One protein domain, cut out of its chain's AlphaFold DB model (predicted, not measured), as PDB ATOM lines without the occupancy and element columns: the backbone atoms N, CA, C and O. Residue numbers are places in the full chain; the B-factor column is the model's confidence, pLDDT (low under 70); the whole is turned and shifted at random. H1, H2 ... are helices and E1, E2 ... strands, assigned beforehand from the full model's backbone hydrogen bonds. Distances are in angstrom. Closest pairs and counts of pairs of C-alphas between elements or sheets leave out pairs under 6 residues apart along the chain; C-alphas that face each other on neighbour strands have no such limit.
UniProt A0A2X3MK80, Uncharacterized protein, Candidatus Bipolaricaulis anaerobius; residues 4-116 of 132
ATOM      1  N   ARG A   4       1.506   6.920 -31.760       93.50
ATOM      2  CA  ARG A   4       1.942   6.404 -33.070       93.50
ATOM      3  C   ARG A   4       1.260   7.125 -34.222       93.50
ATOM      4  O   ARG A   4       1.934   7.511 -35.170       93.50
ATOM      5  N   GLU A   5      -0.047   7.368 -34.127       93.81
ATOM      6  CA  GLU A   5      -0.780   8.112 -35.154       93.81
ATOM      7  C   GLU A   5      -0.270   9.557 -35.268       93.81
ATOM      8  O   GLU A   5      -0.214  10.109 -36.364       93.81
ATOM      9  N   ARG A   6       0.179  10.161 -34.156       94.38
ATOM     10  CA  ARG A   6       0.777  11.510 -34.168       94.38
ATOM     11  C   ARG A   6       2.118  11.587 -34.893       94.38
ATOM     12  O   ARG A   6       2.449  12.665 -35.385       94.38
ATOM     13  N   LEU A   7       2.854  10.477 -34.938       96.44
ATOM     14  CA  LEU A   7       4.167  10.351 -35.577       96.44
ATOM     15  C   LEU A   7       4.118   9.517 -36.865       96.44
ATOM     16  O   LEU A   7       5.155   9.041 -37.331       96.44
ATOM     17  N   GLN A   8       2.929   9.312 -37.442       96.12
ATOM     18  CA  GLN A   8       2.752   8.463 -38.622       96.12
ATOM     19  C   GLN A   8       3.562   8.969 -39.819       96.12
ATOM     20  O   GLN A   8       4.111   8.178 -40.582       96.12
ATOM     21  N   ARG A   9       3.666  10.288 -39.987       96.19
ATOM     22  CA  ARG A   9       4.457  10.874 -41.071       96.19
ATOM     23  C   ARG A   9       5.942  10.552 -40.903       96.19
ATOM     24  O   ARG A   9       6.588  10.120 -41.849       96.19
ATOM     25  N   GLU A  10       6.468  10.751 -39.703       97.50
ATOM     26  CA  GLU A  10       7.861  10.468 -39.360       97.50
ATOM     27  C   GLU A  10       8.170   8.975 -39.460       97.50
ATOM     28  O   GLU A  10       9.278   8.616 -39.844       97.50
ATOM     29  N   TYR A  11       7.188   8.119 -39.164       96.81
ATOM     30  CA  TYR A  11       7.292   6.677 -39.357       96.81
ATOM     31  C   TYR A  11       7.493   6.337 -40.835       96.81
ATOM     32  O   TYR A  11       8.440   5.640 -41.169       96.81
ATOM     33  N   LEU A  12       6.639   6.854 -41.728       96.88
ATOM     34  CA  LEU A  12       6.724   6.567 -43.167       96.88
ATOM     35  C   LEU A  12       8.023   7.093 -43.788       96.88
ATOM     36  O   LEU A  12       8.592   6.471 -44.679       96.88
ATOM     37  N   GLU A  13       8.499   8.242 -43.318       97.00
ATOM     38  CA  GLU A  13       9.782   8.788 -43.755       97.00
ATOM     39  C   GLU A  13      10.962   7.958 -43.246       97.00
ATOM     40  O   GLU A  13      11.893   7.704 -44.009       97.00
ATOM     41  N   ALA A  14      10.918   7.512 -41.989       97.44
ATOM     42  CA  ALA A  14      11.920   6.608 -41.442       97.44
ATOM     43  C   ALA A  14      11.910   5.252 -42.158       97.44
ATOM     44  O   ALA A  14      12.979   4.733 -42.440       97.44
ATOM     45  N   ASP A  15      10.741   4.702 -42.489       96.75
ATOM     46  CA  ASP A  15      10.593   3.441 -43.229       96.75
ATOM     47  C   ASP A  15      11.220   3.523 -44.614       96.75
ATOM     48  O   ASP A  15      12.079   2.712 -44.961       96.75
ATOM     49  N   ARG A  16      10.887   4.581 -45.358       97.12
ATOM     50  CA  ARG A  16      11.477   4.832 -46.669       97.12
ATOM     51  C   ARG A  16      13.001   4.940 -46.597       97.12
ATOM     52  O   ARG A  16      13.690   4.250 -47.339       97.12
ATOM     53  N   GLU A  17      13.525   5.778 -45.706       97.69
ATOM     54  CA  GLU A  17      14.974   5.960 -45.550       97.69
ATOM     55  C   GLU A  17      15.665   4.684 -45.062       97.69
ATOM     56  O   GLU A  17      16.755   4.352 -45.514       97.69
ATOM     57  N   PHE A  18      15.029   3.925 -44.174       97.69
ATOM     58  CA  PHE A  18      15.596   2.683 -43.671       97.69
ATOM     59  C   PHE A  18      15.745   1.642 -44.785       97.69
ATOM     60  O   PHE A  18      16.793   1.008 -44.903       97.69
ATOM     61  N   VAL A  19      14.724   1.497 -45.630       96.50
ATOM     62  CA  VAL A  19      14.752   0.567 -46.766       96.50
ATOM     63  C   VAL A  19      15.705   1.036 -47.866       96.50
ATOM     64  O   VAL A  19      16.409   0.204 -48.433       96.50
ATOM     65  N   GLU A  20      15.739   2.336 -48.173       96.62
ATOM     66  CA  GLU A  20      16.549   2.888 -49.271       96.62
ATOM     67  C   GLU A  20      18.034   3.056 -48.902       96.62
ATOM     68  O   GLU A  20      18.896   2.857 -49.757       96.62
ATOM     69  N   GLU A  21      18.345   3.424 -47.655       97.00
ATOM     70  CA  GLU A  21      19.684   3.896 -47.269       97.00
ATOM     71  C   GLU A  21      20.356   3.072 -46.161       97.00
ATOM     72  O   GLU A  21      21.580   3.132 -46.020       97.00
ATOM     73  N   VAL A  22      19.597   2.318 -45.355       96.38
ATOM     74  CA  VAL A  22      20.153   1.572 -44.206       96.38
ATOM     75  C   VAL A  22      20.255   0.076 -44.476       96.38
ATOM     76  O   VAL A  22      21.214  -0.554 -44.029       96.38
ATOM     77  N   LEU A  23      19.281  -0.508 -45.173       96.00
ATOM     78  CA  LEU A  23      19.308  -1.925 -45.515       96.00
ATOM     79  C   LEU A  23      20.231  -2.200 -46.720       96.00
ATOM     80  O   LEU A  23      20.322  -1.382 -47.634       96.00
ATOM     81  N   PRO A  24      20.891  -3.372 -46.764       96.56
ATOM     82  CA  PRO A  24      20.844  -4.443 -45.770       96.56
ATOM     83  C   PRO A  24      21.634  -4.115 -44.493       96.56
ATOM     84  O   PRO A  24      22.694  -3.492 -44.542       96.56
ATOM     85  N   LEU A  25      21.147  -4.601 -43.349       96.12
ATOM     86  CA  LEU A  25      21.856  -4.522 -42.071       96.12
ATOM     87  C   LEU A  25      22.262  -5.928 -41.621       96.12
ATOM     88  O   LEU A  25      21.436  -6.706 -41.143       96.12
ATOM     89  N   GLY A  26      23.545  -6.253 -41.789       96.00
ATOM     90  CA  GLY A  26      24.041  -7.610 -41.571       96.00
ATOM     91  C   GLY A  26      23.329  -8.597 -42.501       96.00
ATOM     92  O   GLY A  26      23.369  -8.446 -43.719       96.00
ATOM     93  N   THR A  27      22.665  -9.590 -41.919       96.75
ATOM     94  CA  THR A  27      21.862 -10.604 -42.625       96.75
ATOM     95  C   THR A  27      20.415 -10.185 -42.913       96.75
ATOM     96  O   THR A  27      19.667 -10.960 -43.504       96.75
ATOM     97  N   VAL A  28      19.994  -8.981 -42.512       97.31
ATOM     98  CA  VAL A  28      18.628  -8.483 -42.725       97.31
ATOM     99  C   VAL A  28      18.551  -7.679 -44.022       97.31
ATOM    100  O   VAL A  28      19.141  -6.604 -44.124       97.31
ATOM    101  N   ASP A  29      17.783  -8.173 -44.991       96.62
ATOM    102  CA  ASP A  29      17.381  -7.440 -46.197       96.62
ATOM    103  C   ASP A  29      15.977  -6.811 -46.052       96.62
ATOM    104  O   ASP A  29      15.325  -6.935 -45.012       96.62
ATOM    105  N   ALA A  30      15.500  -6.118 -47.091       95.25
ATOM    106  CA  ALA A  30      14.197  -5.446 -47.082       95.25
ATOM    107  C   ALA A  30      13.012  -6.404 -46.868       95.25
ATOM    108  O   ALA A  30      12.071  -6.075 -46.143       95.25
ATOM    109  N   SER A  31      13.052  -7.600 -47.462       93.81
ATOM    110  CA  SER A  31      11.979  -8.588 -47.324       93.81
ATOM    111  C   SER A  31      11.949  -9.186 -45.918       93.81
ATOM    112  O   SER A  31      10.881  -9.289 -45.312       93.81
ATOM    113  N   ALA A  32      13.117  -9.527 -45.373       95.50
ATOM    114  CA  ALA A  32      13.250 -10.004 -44.007       95.50
ATOM    115  C   ALA A  32      12.834  -8.937 -42.990       95.50
ATOM    116  O   ALA A  32      12.103  -9.242 -42.046       95.50
ATOM    117  N   PHE A  33      13.253  -7.686 -43.198       96.50
ATOM    118  CA  PHE A  33      12.888  -6.580 -42.322       96.50
ATOM    119  C   PHE A  33      11.375  -6.383 -42.256       96.50
ATOM    120  O   PHE A  33      10.856  -6.252 -41.154       96.50
ATOM    121  N   GLY A  34      10.658  -6.439 -43.384       93.88
ATOM    122  CA  GLY A  34       9.198  -6.308 -43.393       93.88
ATOM    123  C   GLY A  34       8.499  -7.328 -42.486       93.88
ATOM    124  O   GLY A  34       7.628  -6.965 -41.699       93.88
ATOM    125  N   LEU A  35       8.937  -8.592 -42.520       94.12
ATOM    126  CA  LEU A  35       8.394  -9.654 -41.660       94.12
ATOM    127  C   LEU A  35       8.762  -9.466 -40.182       94.12
ATOM    128  O   LEU A  35       7.950  -9.724 -39.294       94.12
ATOM    129  N   ILE A  36       9.981  -9.003 -39.899       95.38
ATOM    130  CA  ILE A  36      10.416  -8.700 -38.530       95.38
ATOM    131  C   ILE A  36       9.640  -7.496 -37.978       95.38
ATOM    132  O   ILE A  36       9.210  -7.524 -36.824       95.38
ATOM    133  N   ALA A  37       9.442  -6.455 -38.787       93.62
ATOM    134  CA  ALA A  37       8.724  -5.242 -38.418       93.62
ATOM    135  C   ALA A  37       7.244  -5.523 -38.121       93.62
ATOM    136  O   ALA A  37       6.735  -5.016 -37.125       93.62
ATOM    137  N   ASP A  38       6.587  -6.386 -38.903       92.50
ATOM    138  CA  ASP A  38       5.198  -6.807 -38.658       92.50
ATOM    139  C   ASP A  38       5.035  -7.534 -37.307       92.50
ATOM    140  O   ASP A  38       4.062  -7.338 -36.580       92.50
ATOM    141  N   ALA A  39       6.052  -8.299 -36.901       92.56
ATOM    142  CA  ALA A  39       6.101  -8.963 -35.598       92.56
ATOM    143  C   ALA A  39       6.615  -8.072 -34.447       92.56
ATOM    144  O   ALA A  39       6.777  -8.550 -33.313       92.56
ATOM    145  N   THR A  40       6.907  -6.797 -34.718       94.56
ATOM    146  CA  THR A  40       7.489  -5.860 -33.754       94.56
ATOM    147  C   THR A  40       6.477  -4.804 -33.347       94.56
ATOM    148  O   THR A  40       5.987  -4.012 -34.148       94.56
ATOM    149  N   ARG A  41       6.214  -4.722 -32.044       94.25
ATOM    150  CA  ARG A  41       5.468  -3.612 -31.459       94.25
ATOM    151  C   ARG A  41       6.446  -2.532 -31.021       94.25
ATOM    152  O   ARG A  41       7.429  -2.826 -30.361       94.25
ATOM    153  N   TYR A  42       6.142  -1.271 -31.303       95.00
ATOM    154  CA  TYR A  42       6.893  -0.148 -30.745       95.00
ATOM    155  C   TYR A  42       6.166   0.445 -29.541       95.00
ATOM    156  O   TYR A  42       4.938   0.614 -29.557       95.00
ATOM    157  N   VAL A  43       6.932   0.769 -28.505       95.31
ATOM    158  CA  VAL A  43       6.459   1.354 -27.247       95.31
ATOM    159  C   VAL A  43       7.298   2.575 -26.880       95.31
ATOM    160  O   VAL A  43       8.458   2.678 -27.279       95.31
ATOM    161  N   LEU A  44       6.703   3.497 -26.121       96.06
ATOM    162  CA  LEU A  44       7.435   4.594 -25.499       96.06
ATOM    163  C   LEU A  44       7.916   4.147 -24.129       96.06
ATOM    164  O   LEU A  44       7.122   3.697 -23.303       96.06
ATOM    165  N   VAL A  45       9.215   4.273 -23.898       95.19
ATOM    166  CA  VAL A  45       9.862   3.791 -22.683       95.19
ATOM    167  C   VAL A  45      10.683   4.909 -22.070       95.19
ATOM    168  O   VAL A  45      11.446   5.570 -22.773       95.19
ATOM    169  N   ARG A  46      10.539   5.119 -20.761       93.62
ATOM    170  CA  ARG A  46      11.360   6.084 -20.025       93.62
ATOM    171  C   ARG A  46      12.661   5.443 -19.541       93.62
ATOM    172  O   ARG A  46      12.629   4.568 -18.674       93.62
ATOM    173  N   GLU A  47      13.795   5.926 -20.040       90.44
ATOM    174  CA  GLU A  47      15.154   5.479 -19.708       90.44
ATOM    175  C   GLU A  47      16.035   6.695 -19.402       90.44
ATOM    176  O   GLU A  47      16.062   7.660 -20.154       90.44
ATOM    177  N   GLY A  48      16.753   6.692 -18.274       85.50
ATOM    178  CA  GLY A  48      17.704   7.771 -17.960       85.50
ATOM    179  C   GLY A  48      17.094   9.175 -17.803       85.50
ATOM    180  O   GLY A  48      17.835  10.149 -17.793       85.50
ATOM    181  N   GLY A  49      15.770   9.285 -17.658       87.00
ATOM    182  CA  GLY A  49      15.057  10.568 -17.594       87.00
ATOM    183  C   GLY A  49      14.529  11.060 -18.944       87.00
ATOM    184  O   GLY A  49      13.775  12.027 -18.965       87.00
ATOM    185  N   GLU A  50      14.842  10.368 -20.038       92.38
ATOM    186  CA  GLU A  50      14.288  10.628 -21.365       92.38
ATOM    187  C   GLU A  50      13.292   9.541 -21.767       92.38
ATOM    188  O   GLU A  50      13.311   8.421 -21.256       92.38
ATOM    189  N   VAL A  51      12.385   9.885 -22.676       94.75
ATOM    190  CA  VAL A  51      11.494   8.919 -23.319       94.75
ATOM    191  C   VAL A  51      12.110   8.531 -24.655       94.75
ATOM    192  O   VAL A  51      12.643   9.392 -25.353       94.75
ATOM    193  N   HIS A  52      12.016   7.251 -25.005       96.69
ATOM    194  CA  HIS A  52      12.509   6.707 -26.264       96.69
ATOM    195  C   HIS A  52      11.507   5.765 -26.913       96.69
ATOM    196  O   HIS A  52      10.702   5.126 -26.230       96.69
ATOM    197  N   ILE A  53      11.615   5.620 -28.233       96.75
ATOM    198  CA  ILE A  53      10.949   4.531 -28.948       96.75
ATOM    199  C   ILE A  53      11.772   3.252 -28.760       96.75
ATOM    200  O   ILE A  53      12.974   3.209 -29.050       96.75
ATOM    201  N   ARG A  54      11.125   2.186 -28.286       96.12
ATOM    202  CA  ARG A  54      11.742   0.863 -28.137       96.12
ATOM    203  C   ARG A  54      10.931  -0.215 -28.854       96.12
ATOM    204  O   ARG A  54       9.701  -0.196 -28.774       96.12
ATOM    205  N   PRO A  55      11.599  -1.139 -29.566       95.50
ATOM    206  CA  PRO A  55      10.946  -2.297 -30.155       95.50
ATOM    207  C   PRO A  55      10.736  -3.407 -29.114       95.50
ATOM    208  O   PRO A  55      11.644  -3.772 -28.370       95.50
ATOM    209  N   GLU A  56       9.551  -3.999 -29.126       93.50
ATOM    210  CA  GLU A  56       9.168  -5.223 -28.430       93.50
ATOM    211  C   GLU A  56       8.798  -6.269 -29.484       93.50
ATOM    212  O   GLU A  56       7.738  -6.203 -30.110       93.50
ATOM    213  N   ILE A  57       9.684  -7.241 -29.701       90.12
ATOM    214  CA  ILE A  57       9.449  -8.317 -30.669       90.12
ATOM    215  C   ILE A  57       8.783  -9.482 -29.936       90.12
ATOM    216  O   ILE A  57       9.424 -10.132 -29.107       90.12
ATOM    217  N   ALA A  58       7.511  -9.753 -30.228       83.19
ATOM    218  CA  ALA A  58       6.736 -10.753 -29.489       83.19
ATOM    219  C   ALA A  58       7.196 -12.197 -29.772       83.19
ATOM    220  O   ALA A  58       7.321 -12.996 -28.846       83.19
ATOM    221  N   SER A  59       7.505 -12.508 -31.037       86.69
ATOM    222  CA  SER A  59       7.799 -13.874 -31.503       86.69
ATOM    223  C   SER A  59       9.019 -13.937 -32.429       86.69
ATOM    224  O   SER A  59       8.964 -14.541 -33.499       86.69
ATOM    225  N   LEU A  60      10.146 -13.330 -32.030       91.69
ATOM    226  CA  LEU A  60      11.357 -13.281 -32.869       91.69
ATOM    227  C   LEU A  60      11.774 -14.671 -33.381       91.69
ATOM    228  O   LEU A  60      12.073 -14.841 -34.557       91.69
ATOM    229  N   ASP A  61      11.730 -15.687 -32.522       92.50
ATOM    230  CA  ASP A  61      12.150 -17.051 -32.866       92.50
ATOM    231  C   ASP A  61      11.224 -17.744 -33.871       92.50
ATOM    232  O   ASP A  61      11.636 -18.656 -34.584       92.50
ATOM    233  N   GLU A  62       9.955 -17.353 -33.923       92.75
ATOM    234  CA  GLU A  62       9.014 -17.838 -34.930       92.75
ATOM    235  C   GLU A  62       9.285 -17.184 -36.281       92.75
ATOM    236  O   GLU A  62       9.422 -17.890 -37.277       92.75
ATOM    237  N   VAL A  63       9.484 -15.865 -36.297       93.38
ATOM    238  CA  VAL A  63       9.825 -15.114 -37.511       93.38
ATOM    239  C   VAL A  63      11.124 -15.626 -38.129       93.38
ATOM    240  O   VAL A  63      11.158 -15.926 -39.319       93.38
ATOM    241  N   LEU A  64      12.178 -15.800 -37.324       95.31
ATOM    242  CA  LEU A  64      13.465 -16.309 -37.810       95.31
ATOM    243  C   LEU A  64      13.348 -17.732 -38.377       95.31
ATOM    244  O   LEU A  64      13.995 -18.050 -39.373       95.31
ATOM    245  N   ARG A  65      12.500 -18.587 -37.785       94.38
ATOM    246  CA  ARG A  65      12.223 -19.925 -38.333       94.38
ATOM    247  C   ARG A  65      11.493 -19.850 -39.672       94.38
ATOM    248  O   ARG A  65      11.885 -20.565 -40.591       94.38
ATOM    249  N   SER A  66      10.479 -18.998 -39.794       92.38
ATOM    250  CA  SER A  66       9.742 -18.799 -41.050       92.38
ATOM    251  C   SER A  66      10.645 -18.251 -42.158       92.38
ATOM    252  O   SER A  66      10.610 -18.748 -43.282       92.38
ATOM    253  N   LEU A  67      11.518 -17.292 -41.834       94.25
ATOM    254  CA  LEU A  67      12.525 -16.763 -42.758       94.25
ATOM    255  C   LEU A  67      13.490 -17.856 -43.226       94.25
ATOM    256  O   LEU A  67      13.701 -18.013 -44.428       94.25
ATOM    257  N   ALA A  68      14.002 -18.673 -42.301       94.56
ATOM    258  CA  ALA A  68      14.901 -19.773 -42.639       94.56
ATOM    259  C   ALA A  68      14.228 -20.820 -43.543       94.56
ATOM    260  O   ALA A  68      14.850 -21.304 -44.487       94.56
ATOM    261  N   GLN A  69      12.948 -21.140 -43.305       93.44
ATOM    262  CA  GLN A  69      12.162 -22.028 -44.175       93.44
ATOM    263  C   GLN A  69      11.959 -21.446 -45.580       93.44
ATOM    264  O   GLN A  69      11.927 -22.197 -46.552       93.44
ATOM    265  N   ALA A  70      11.869 -20.120 -45.692       90.75
ATOM    266  CA  ALA A  70      11.814 -19.401 -46.962       90.75
ATOM    267  C   ALA A  70      13.195 -19.206 -47.623       90.75
ATOM    268  O   ALA A  70      13.287 -18.574 -48.673       90.75
ATOM    269  N   GLY A  71      14.271 -19.744 -47.036       91.50
ATOM    270  CA  GLY A  71      15.635 -19.652 -47.564       91.50
ATOM    271  C   GLY A  71      16.405 -18.389 -47.159       91.50
ATOM    272  O   GLY A  71      17.514 -18.188 -47.647       91.50
ATOM    273  N   SER A  72      15.862 -17.562 -46.260       92.19
ATOM    274  CA  SER A  72      16.530 -16.370 -45.723       92.19
ATOM    275  C   SER A  72      17.061 -16.637 -44.312       92.19
ATOM    276  O   SER A  72      16.313 -16.723 -43.337       92.19
ATOM    277  N   ALA A  73      18.377 -16.815 -44.193       92.62
ATOM    278  CA  ALA A  73      19.032 -17.052 -42.912       92.62
ATOM    279  C   ALA A  73      19.387 -15.720 -42.236       92.62
ATOM    280  O   ALA A  73      20.437 -15.141 -42.505       92.62
ATOM    281  N   VAL A  74      18.519 -15.264 -41.332       96.44
ATOM    282  CA  VAL A  74      18.730 -14.038 -40.550       96.44
ATOM    283  C   VAL A  74      19.295 -14.364 -39.169       96.44
ATOM    284  O   VAL A  74      18.746 -15.179 -38.423       96.44
ATOM    285  N   ALA A  75      20.388 -13.702 -38.801       96.31
ATOM    286  CA  ALA A  75      20.959 -13.775 -37.469       96.31
ATOM    287  C   ALA A  75      20.079 -13.016 -36.465       96.31
ATOM    288  O   ALA A  75      19.603 -11.908 -36.719       96.31
ATOM    289  N   ARG A  76      19.890 -13.600 -35.277       96.12
ATOM    290  CA  ARG A  76      19.040 -13.013 -34.228       96.12
ATOM    291  C   ARG A  76      19.502 -11.610 -33.818       96.12
ATOM    292  O   ARG A  76      18.660 -10.742 -33.584       96.12
ATOM    293  N   ASP A  77      20.810 -11.402 -33.716       96.44
ATOM    294  CA  ASP A  77      21.371 -10.116 -33.301       96.44
ATOM    295  C   ASP A  77      21.195  -9.046 -34.382       96.44
ATOM    296  O   ASP A  77      20.837  -7.918 -34.048       96.44
ATOM    297  N   ASP A  78      21.304  -9.412 -35.663       97.44
ATOM    298  CA  ASP A  78      21.033  -8.500 -36.779       97.44
ATOM    299  C   ASP A  78      19.555  -8.098 -36.827       97.44
ATOM    300  O   ASP A  78      19.237  -6.920 -36.977       97.44
ATOM    301  N   ALA A  79      18.635  -9.048 -36.617       96.69
ATOM    302  CA  ALA A  79      17.199  -8.764 -36.551       96.69
ATOM    303  C   ALA A  79      16.860  -7.763 -35.435       96.69
ATOM    304  O   ALA A  79      16.103  -6.814 -35.646       96.69
ATOM    305  N   ARG A  80      17.455  -7.942 -34.247       96.56
ATOM    306  CA  ARG A  80      17.307  -7.001 -33.125       96.56
ATOM    307  C   ARG A  80      17.928  -5.646 -33.447       96.56
ATOM    308  O   ARG A  80      17.301  -4.618 -33.196       96.56
ATOM    309  N   ALA A  81      19.133  -5.638 -34.009       97.12
ATOM    310  CA  ALA A  81      19.818  -4.414 -34.398       97.12
ATOM    311  C   ALA A  81      19.003  -3.617 -35.426       97.12
ATOM    312  O   ALA A  81      18.900  -2.399 -35.292       97.12
ATOM    313  N   ALA A  82      18.360  -4.290 -36.386       97.69
ATOM    314  CA  ALA A  82      17.544  -3.654 -37.414       97.69
ATOM    315  C   ALA A  82      16.357  -2.889 -36.816       97.69
ATOM    316  O   ALA A  82      16.208  -1.695 -37.071       97.69
ATOM    317  N   VAL A  83      15.560  -3.520 -35.950       97.38
ATOM    318  CA  VAL A  83      14.401  -2.840 -35.340       97.38
ATOM    319  C   VAL A  83      14.797  -1.754 -34.337       97.38
ATOM    320  O   VAL A  83      14.110  -0.741 -34.220       97.38
ATOM    321  N   ILE A  84      15.928  -1.912 -33.637       97.56
ATOM    322  CA  ILE A  84      16.480  -0.865 -32.758       97.56
ATOM    323  C   ILE A  84      16.940   0.333 -33.590       97.56
ATOM    324  O   ILE A  84      16.689   1.489 -33.228       97.56
ATOM    325  N   ARG A  85      17.608   0.071 -34.718       98.06
ATOM    326  CA  ARG A  85      18.086   1.111 -35.623       98.06
ATOM    327  C   ARG A  85      16.920   1.859 -36.258       98.06
ATOM    328  O   ARG A  85      16.954   3.087 -36.276       98.06
ATOM    329  N   PHE A  86      15.881   1.146 -36.686       98.31
ATOM    330  CA  PHE A  86      14.648   1.742 -37.186       98.31
ATOM    331  C   PHE A  86      13.960   2.622 -36.131       98.31
ATOM    332  O   PHE A  86      13.667   3.784 -36.403       98.31
ATOM    333  N   ALA A  87      13.769   2.120 -34.903       97.81
ATOM    334  CA  ALA A  87      13.171   2.899 -33.812       97.81
ATOM    335  C   ALA A  87      13.942   4.202 -33.545       97.81
ATOM    336  O   ALA A  87      13.345   5.264 -33.377       97.81
ATOM    337  N   SER A  88      15.275   4.121 -33.565       97.62
ATOM    338  CA  SER A  88      16.157   5.276 -33.369       97.62
ATOM    339  C   SER A  88      16.048   6.286 -34.514       97.62
ATOM    340  O   SER A  88      16.071   7.493 -34.278       97.62
ATOM    341  N   LEU A  89      15.911   5.807 -35.755       97.94
ATOM    342  CA  LEU A  89      15.711   6.659 -36.923       97.94
ATOM    343  C   LEU A  89      14.369   7.393 -36.845       97.94
ATOM    344  O   LEU A  89      14.321   8.610 -37.015       97.94
ATOM    345  N   TRP A  90      13.297   6.670 -36.522       98.00
ATOM    346  CA  TRP A  90      11.963   7.240 -36.351       98.00
ATOM    347  C   TRP A  90      11.924   8.303 -35.245       98.00
ATOM    348  O   TRP A  90      11.428   9.411 -35.468       98.00
ATOM    349  N   GLU A  91      12.521   8.017 -34.085       97.88
ATOM    350  CA  GLU A  91      12.669   8.993 -33.000       97.88
ATOM    351  C   GLU A  91      13.457  10.229 -33.464       97.88
ATOM    352  O   GLU A  91      13.034  11.363 -33.232       97.88
ATOM    353  N   GLY A  92      14.564  10.026 -34.184       97.50
ATOM    354  CA  GLY A  92      15.368  11.109 -34.749       97.50
ATOM    355  C   GLY A  92      14.565  12.019 -35.683       97.50
ATOM    356  O   GLY A  92      14.648  13.244 -35.564       97.50
ATOM    357  N   LYS A  93      13.728  11.447 -36.559       97.25
ATOM    358  CA  LYS A  93      12.826  12.216 -37.435       97.25
ATOM    359  C   LYS A  93      11.808  13.023 -36.628       97.25
ATOM    360  O   LYS A  93      11.626  14.212 -36.897       97.25
ATOM    361  N   ALA A  94      11.197  12.420 -35.610       96.75
ATOM    362  CA  ALA A  94      10.235  13.096 -34.740       96.75
ATOM    363  C   ALA A  94      10.847  14.254 -33.946       96.75
ATOM    364  O   ALA A  94      10.231  15.322 -33.839       96.75
ATOM    365  N   ARG A  95      12.075  14.080 -33.447       96.75
ATOM    366  CA  ARG A  95      12.837  15.135 -32.768       96.75
ATOM    367  C   ARG A  95      13.213  16.263 -33.729       96.75
ATOM    368  O   ARG A  95      12.933  17.420 -33.435       96.75
ATOM    369  N   ALA A  96      13.747  15.943 -34.908       96.56
ATOM    370  CA  ALA A  96      14.127  16.942 -35.914       96.56
ATOM    371  C   ALA A  96      12.936  17.784 -36.411       96.56
ATOM    372  O   ALA A  96      13.093  18.951 -36.764       96.56
ATOM    373  N   ARG A  97      11.734  17.203 -36.414       93.81
ATOM    374  CA  ARG A  97      10.470  17.863 -36.776       93.81
ATOM    375  C   ARG A  97       9.855  18.702 -35.653       93.81
ATOM    376  O   ARG A  97       8.835  19.344 -35.890       93.81
ATOM    377  N   GLY A  98      10.409  18.659 -34.440       93.44
ATOM    378  CA  GLY A  98       9.832  19.321 -33.265       93.44
ATOM    379  C   GLY A  98       8.503  18.714 -32.797       93.44
ATOM    380  O   GLY A  98       7.766  19.357 -32.058       93.44
ATOM    381  N   ARG A  99       8.168  17.490 -33.231       93.50
ATOM    382  CA  ARG A  99       6.921  16.788 -32.861       93.50
ATOM    383  C   ARG A  99       7.081  15.906 -31.625       93.50
ATOM    384  O   ARG A  99       6.085  15.433 -31.078       93.50
ATOM    385  N   TRP A 100       8.326  15.667 -31.211       95.56
ATOM    386  CA  TRP A 100       8.664  14.745 -30.136       95.56
ATOM    387  C   TRP A 100       8.050  15.147 -28.796       95.56
ATOM    388  O   TRP A 100       7.241  14.396 -28.259       95.56
ATOM    389  N   ASP A 101       8.352  16.347 -28.303       94.38
ATOM    390  CA  ASP A 101       7.962  16.770 -26.953       94.38
ATOM    391  C   ASP A 101       6.436  16.836 -26.776       94.38
ATOM    392  O   ASP A 101       5.903  16.368 -25.771       94.38
ATOM    393  N   GLU A 102       5.707  17.336 -27.782       93.88
ATOM    394  CA  GLU A 102       4.235  17.352 -27.791       93.88
ATOM    395  C   GLU A 102       3.656  15.928 -27.744       93.88
ATOM    396  O   GLU A 102       2.703  15.638 -27.010       93.88
ATOM    397  N   THR A 103       4.242  15.024 -28.531       94.94
ATOM    398  CA  THR A 103       3.800  13.631 -28.598       94.94
ATOM    399  C   THR A 103       4.052  12.921 -27.277       94.94
ATOM    400  O   THR A 103       3.132  12.285 -26.760       94.94
ATOM    401  N   VAL A 104       5.257  13.058 -26.715       95.19
ATOM    402  CA  VAL A 104       5.631  12.474 -25.424       95.19
ATOM    403  C   VAL A 104       4.745  13.025 -24.317       95.19
ATOM    404  O   VAL A 104       4.136  12.237 -23.602       95.19
ATOM    405  N   GLY A 105       4.575  14.346 -24.220       93.25
ATOM    406  CA  GLY A 105       3.727  14.948 -23.189       93.25
ATOM    407  C   GLY A 105       2.285  14.443 -23.248       93.25
ATOM    408  O   GLY A 105       1.671  14.162 -22.217       93.25
ATOM    409  N   THR A 106       1.748  14.234 -24.455       93.19
ATOM    410  CA  THR A 106       0.401  13.671 -24.574       93.19
ATOM    411  C   THR A 106       0.351  12.176 -24.261       93.19
ATOM    412  O   THR A 106      -0.619  11.712 -23.665       93.19
ATOM    413  N   ALA A 107       1.375  11.416 -24.651       94.00
ATOM    414  CA  ALA A 107       1.488   9.998 -24.326       94.00
ATOM    415  C   ALA A 107       1.597   9.781 -22.809       94.00
ATOM    416  O   ALA A 107       0.965   8.882 -22.263       94.00
ATOM    417  N   GLU A 108       2.341  10.638 -22.111       92.94
ATOM    418  CA  GLU A 108       2.461  10.621 -20.652       92.94
ATOM    419  C   GLU A 108       1.125  10.914 -19.975       92.94
ATOM    420  O   GLU A 108       0.709  10.162 -19.094       92.94
ATOM    421  N   ALA A 109       0.411  11.948 -20.428       92.00
ATOM    422  CA  ALA A 109      -0.921  12.271 -19.917       92.00
ATOM    423  C   ALA A 109      -1.934  11.133 -20.144       92.00
ATOM    424  O   ALA A 109      -2.867  10.966 -19.361       92.00
ATOM    425  N   ALA A 110      -1.743  10.347 -21.205       91.38
ATOM    426  CA  ALA A 110      -2.564   9.189 -21.541       91.38
ATOM    427  C   ALA A 110      -2.099   7.874 -20.876       91.38
ATOM    428  O   ALA A 110      -2.763   6.852 -21.043       91.38
ATOM    429  N   GLY A 111      -0.982   7.870 -20.135       91.12
ATOM    430  CA  GLY A 111      -0.418   6.654 -19.536       91.12
ATOM    431  C   GLY A 111       0.170   5.666 -20.554       91.12
ATOM    432  O   GLY A 111       0.269   4.476 -20.273       91.12
ATOM    433  N   GLU A 112       0.550   6.142 -21.741       91.62
ATOM    434  CA  GLU A 112       1.097   5.336 -22.845       91.62
ATOM    435  C   GLU A 112       2.628   5.157 -22.768       91.62
ATOM    436  O   GLU A 112       3.206   4.452 -23.599       91.62
ATOM    437  N   VAL A 113       3.291   5.788 -21.789       91.50
ATOM    438  CA  VAL A 113       4.736   5.663 -21.544       91.50
ATOM    439  C   VAL A 113       4.995   4.633 -20.452       91.50
ATOM    440  O   VAL A 113       4.604   4.810 -19.299       91.50
ATOM    441  N   THR A 114       5.715   3.575 -20.807       88.62
ATOM    442  CA  THR A 114       6.123   2.529 -19.872       88.62
ATOM    443  C   THR A 114       7.386   2.972 -19.134       88.62
ATOM    444  O   THR A 114       8.384   3.361 -19.745       88.62
ATOM    445  N   ALA A 115       7.384   2.905 -17.804       77.19
ATOM    446  CA  ALA A 115       8.627   3.002 -17.049       77.19
ATOM    447  C   ALA A 115       9.411   1.698 -17.231       77.19
ATOM    448  O   ALA A 115       8.827   0.621 -17.114       77.19
ATOM    449  N   VAL A 116      10.728   1.764 -17.459       64.31
ATOM    450  CA  VAL A 116      11.558   0.573 -17.246       64.31
ATOM    451  C   VAL A 116      11.521   0.270 -15.752       64.31
ATOM    452  O   VAL A 116      12.323   0.797 -14.980       64.31
TER     453      VAL A 116
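AT A GLANCE: This is residues 4 to 116 of the 132 residues of an uncharacterized protein of Candidatus Bipolaricaulis anaerobius (UniProt A0A2X3MK80). A strongly twisted sheet, made of the long hairpin of E1 and E2 with the short E3 beside E1, packs along the long helix H4, which runs through the middle of an elongated domain. H1 crosses H4 on another side, away from the sheet, while H2 and H3 lie toward one end and H5 at the other. The printed part has 113 residues, with five named helices and three named strands in the order H1 H2 E1 E2 H3 H4 H5 E3. The sheet is mixed, in the order E2 E1 E3, and the class is mixed, helices and strands. The whole is compact, with a radius of gyration of the C-alphas of 14.7 A and spans of 45 by 28 by 23 A.

HOW THE PARTS SIT: In the hairpin, E1, residues 40 to 47, and E2, residues 50 to 57, are antiparallel at 151 degrees, with N 43 and O 54 at 2.9 A, within hydrogen-bond range. E1 bends by 58 degrees at residue 44. E3, residues 113 to 115, is parallel to E1 at 61 degrees, with N 114 and O 44 within hydrogen-bond range at 2.9 A. The hub H4, residues 76 to 96, lies over E2 at a height of 8.4 A over the sheet, slantwise at 34 degrees on the local plane; their closest C-alphas, Ile 53 and Ala 87, are 5.6 A apart. H5, residues 100 to 109, lies over E2 and E3, across the strands, its local plane only just fitted, to 6 C-alphas. H4 and H5 make two layers with the sheet, helices on one face of it; they touch only at the corner, and only just, with 3 pairs of C-alphas within 8 A, the closest being Ala 94 and Trp 100 at 5.1 A. H1, residues 8 to 22, touches residues 86 to 94 of H4 at a steep tilt of 51 degrees, opposite ways; the closest C-alphas, Ala 14 and Trp 90, are 5.1 A apart. H2, residues 30 to 38, touches residues 79 to 83 of H4, about perpendicular at 78 degrees, with C-alphas 37 and 83 closest at 6.9 A, and only grazes the sheet with residues 34 to 38. H3, residues 60 to 69, touches H2, with C-alphas 36 and 63 closest at 6.5 A, and is not on the sheet. Helix packing is mostly crossed. In H1, H2, H3, H4 and H5 every O i to N i+4 pair is within hydrogen-bond range.

IN THESE COORDINATES: H1 begins at C-alpha 8, (2.752, 8.463, -38.622), and is 19.5 A long. H4 runs 30.4 A, from (19.040, -13.013, -34.228) at C-alpha 76. E1 is 19.6 A and E2 21.7 A long. E3 ends at C-alpha 115, (8.627, 3.002, -17.049).

THE WHOLE: The C-alphas farthest apart, Gly 71 and Ala 109, are 45.4 A apart. The printed part has no cut, and no link is long. The mean pLDDT of the printed part is 94.3; residue 116 is under 70.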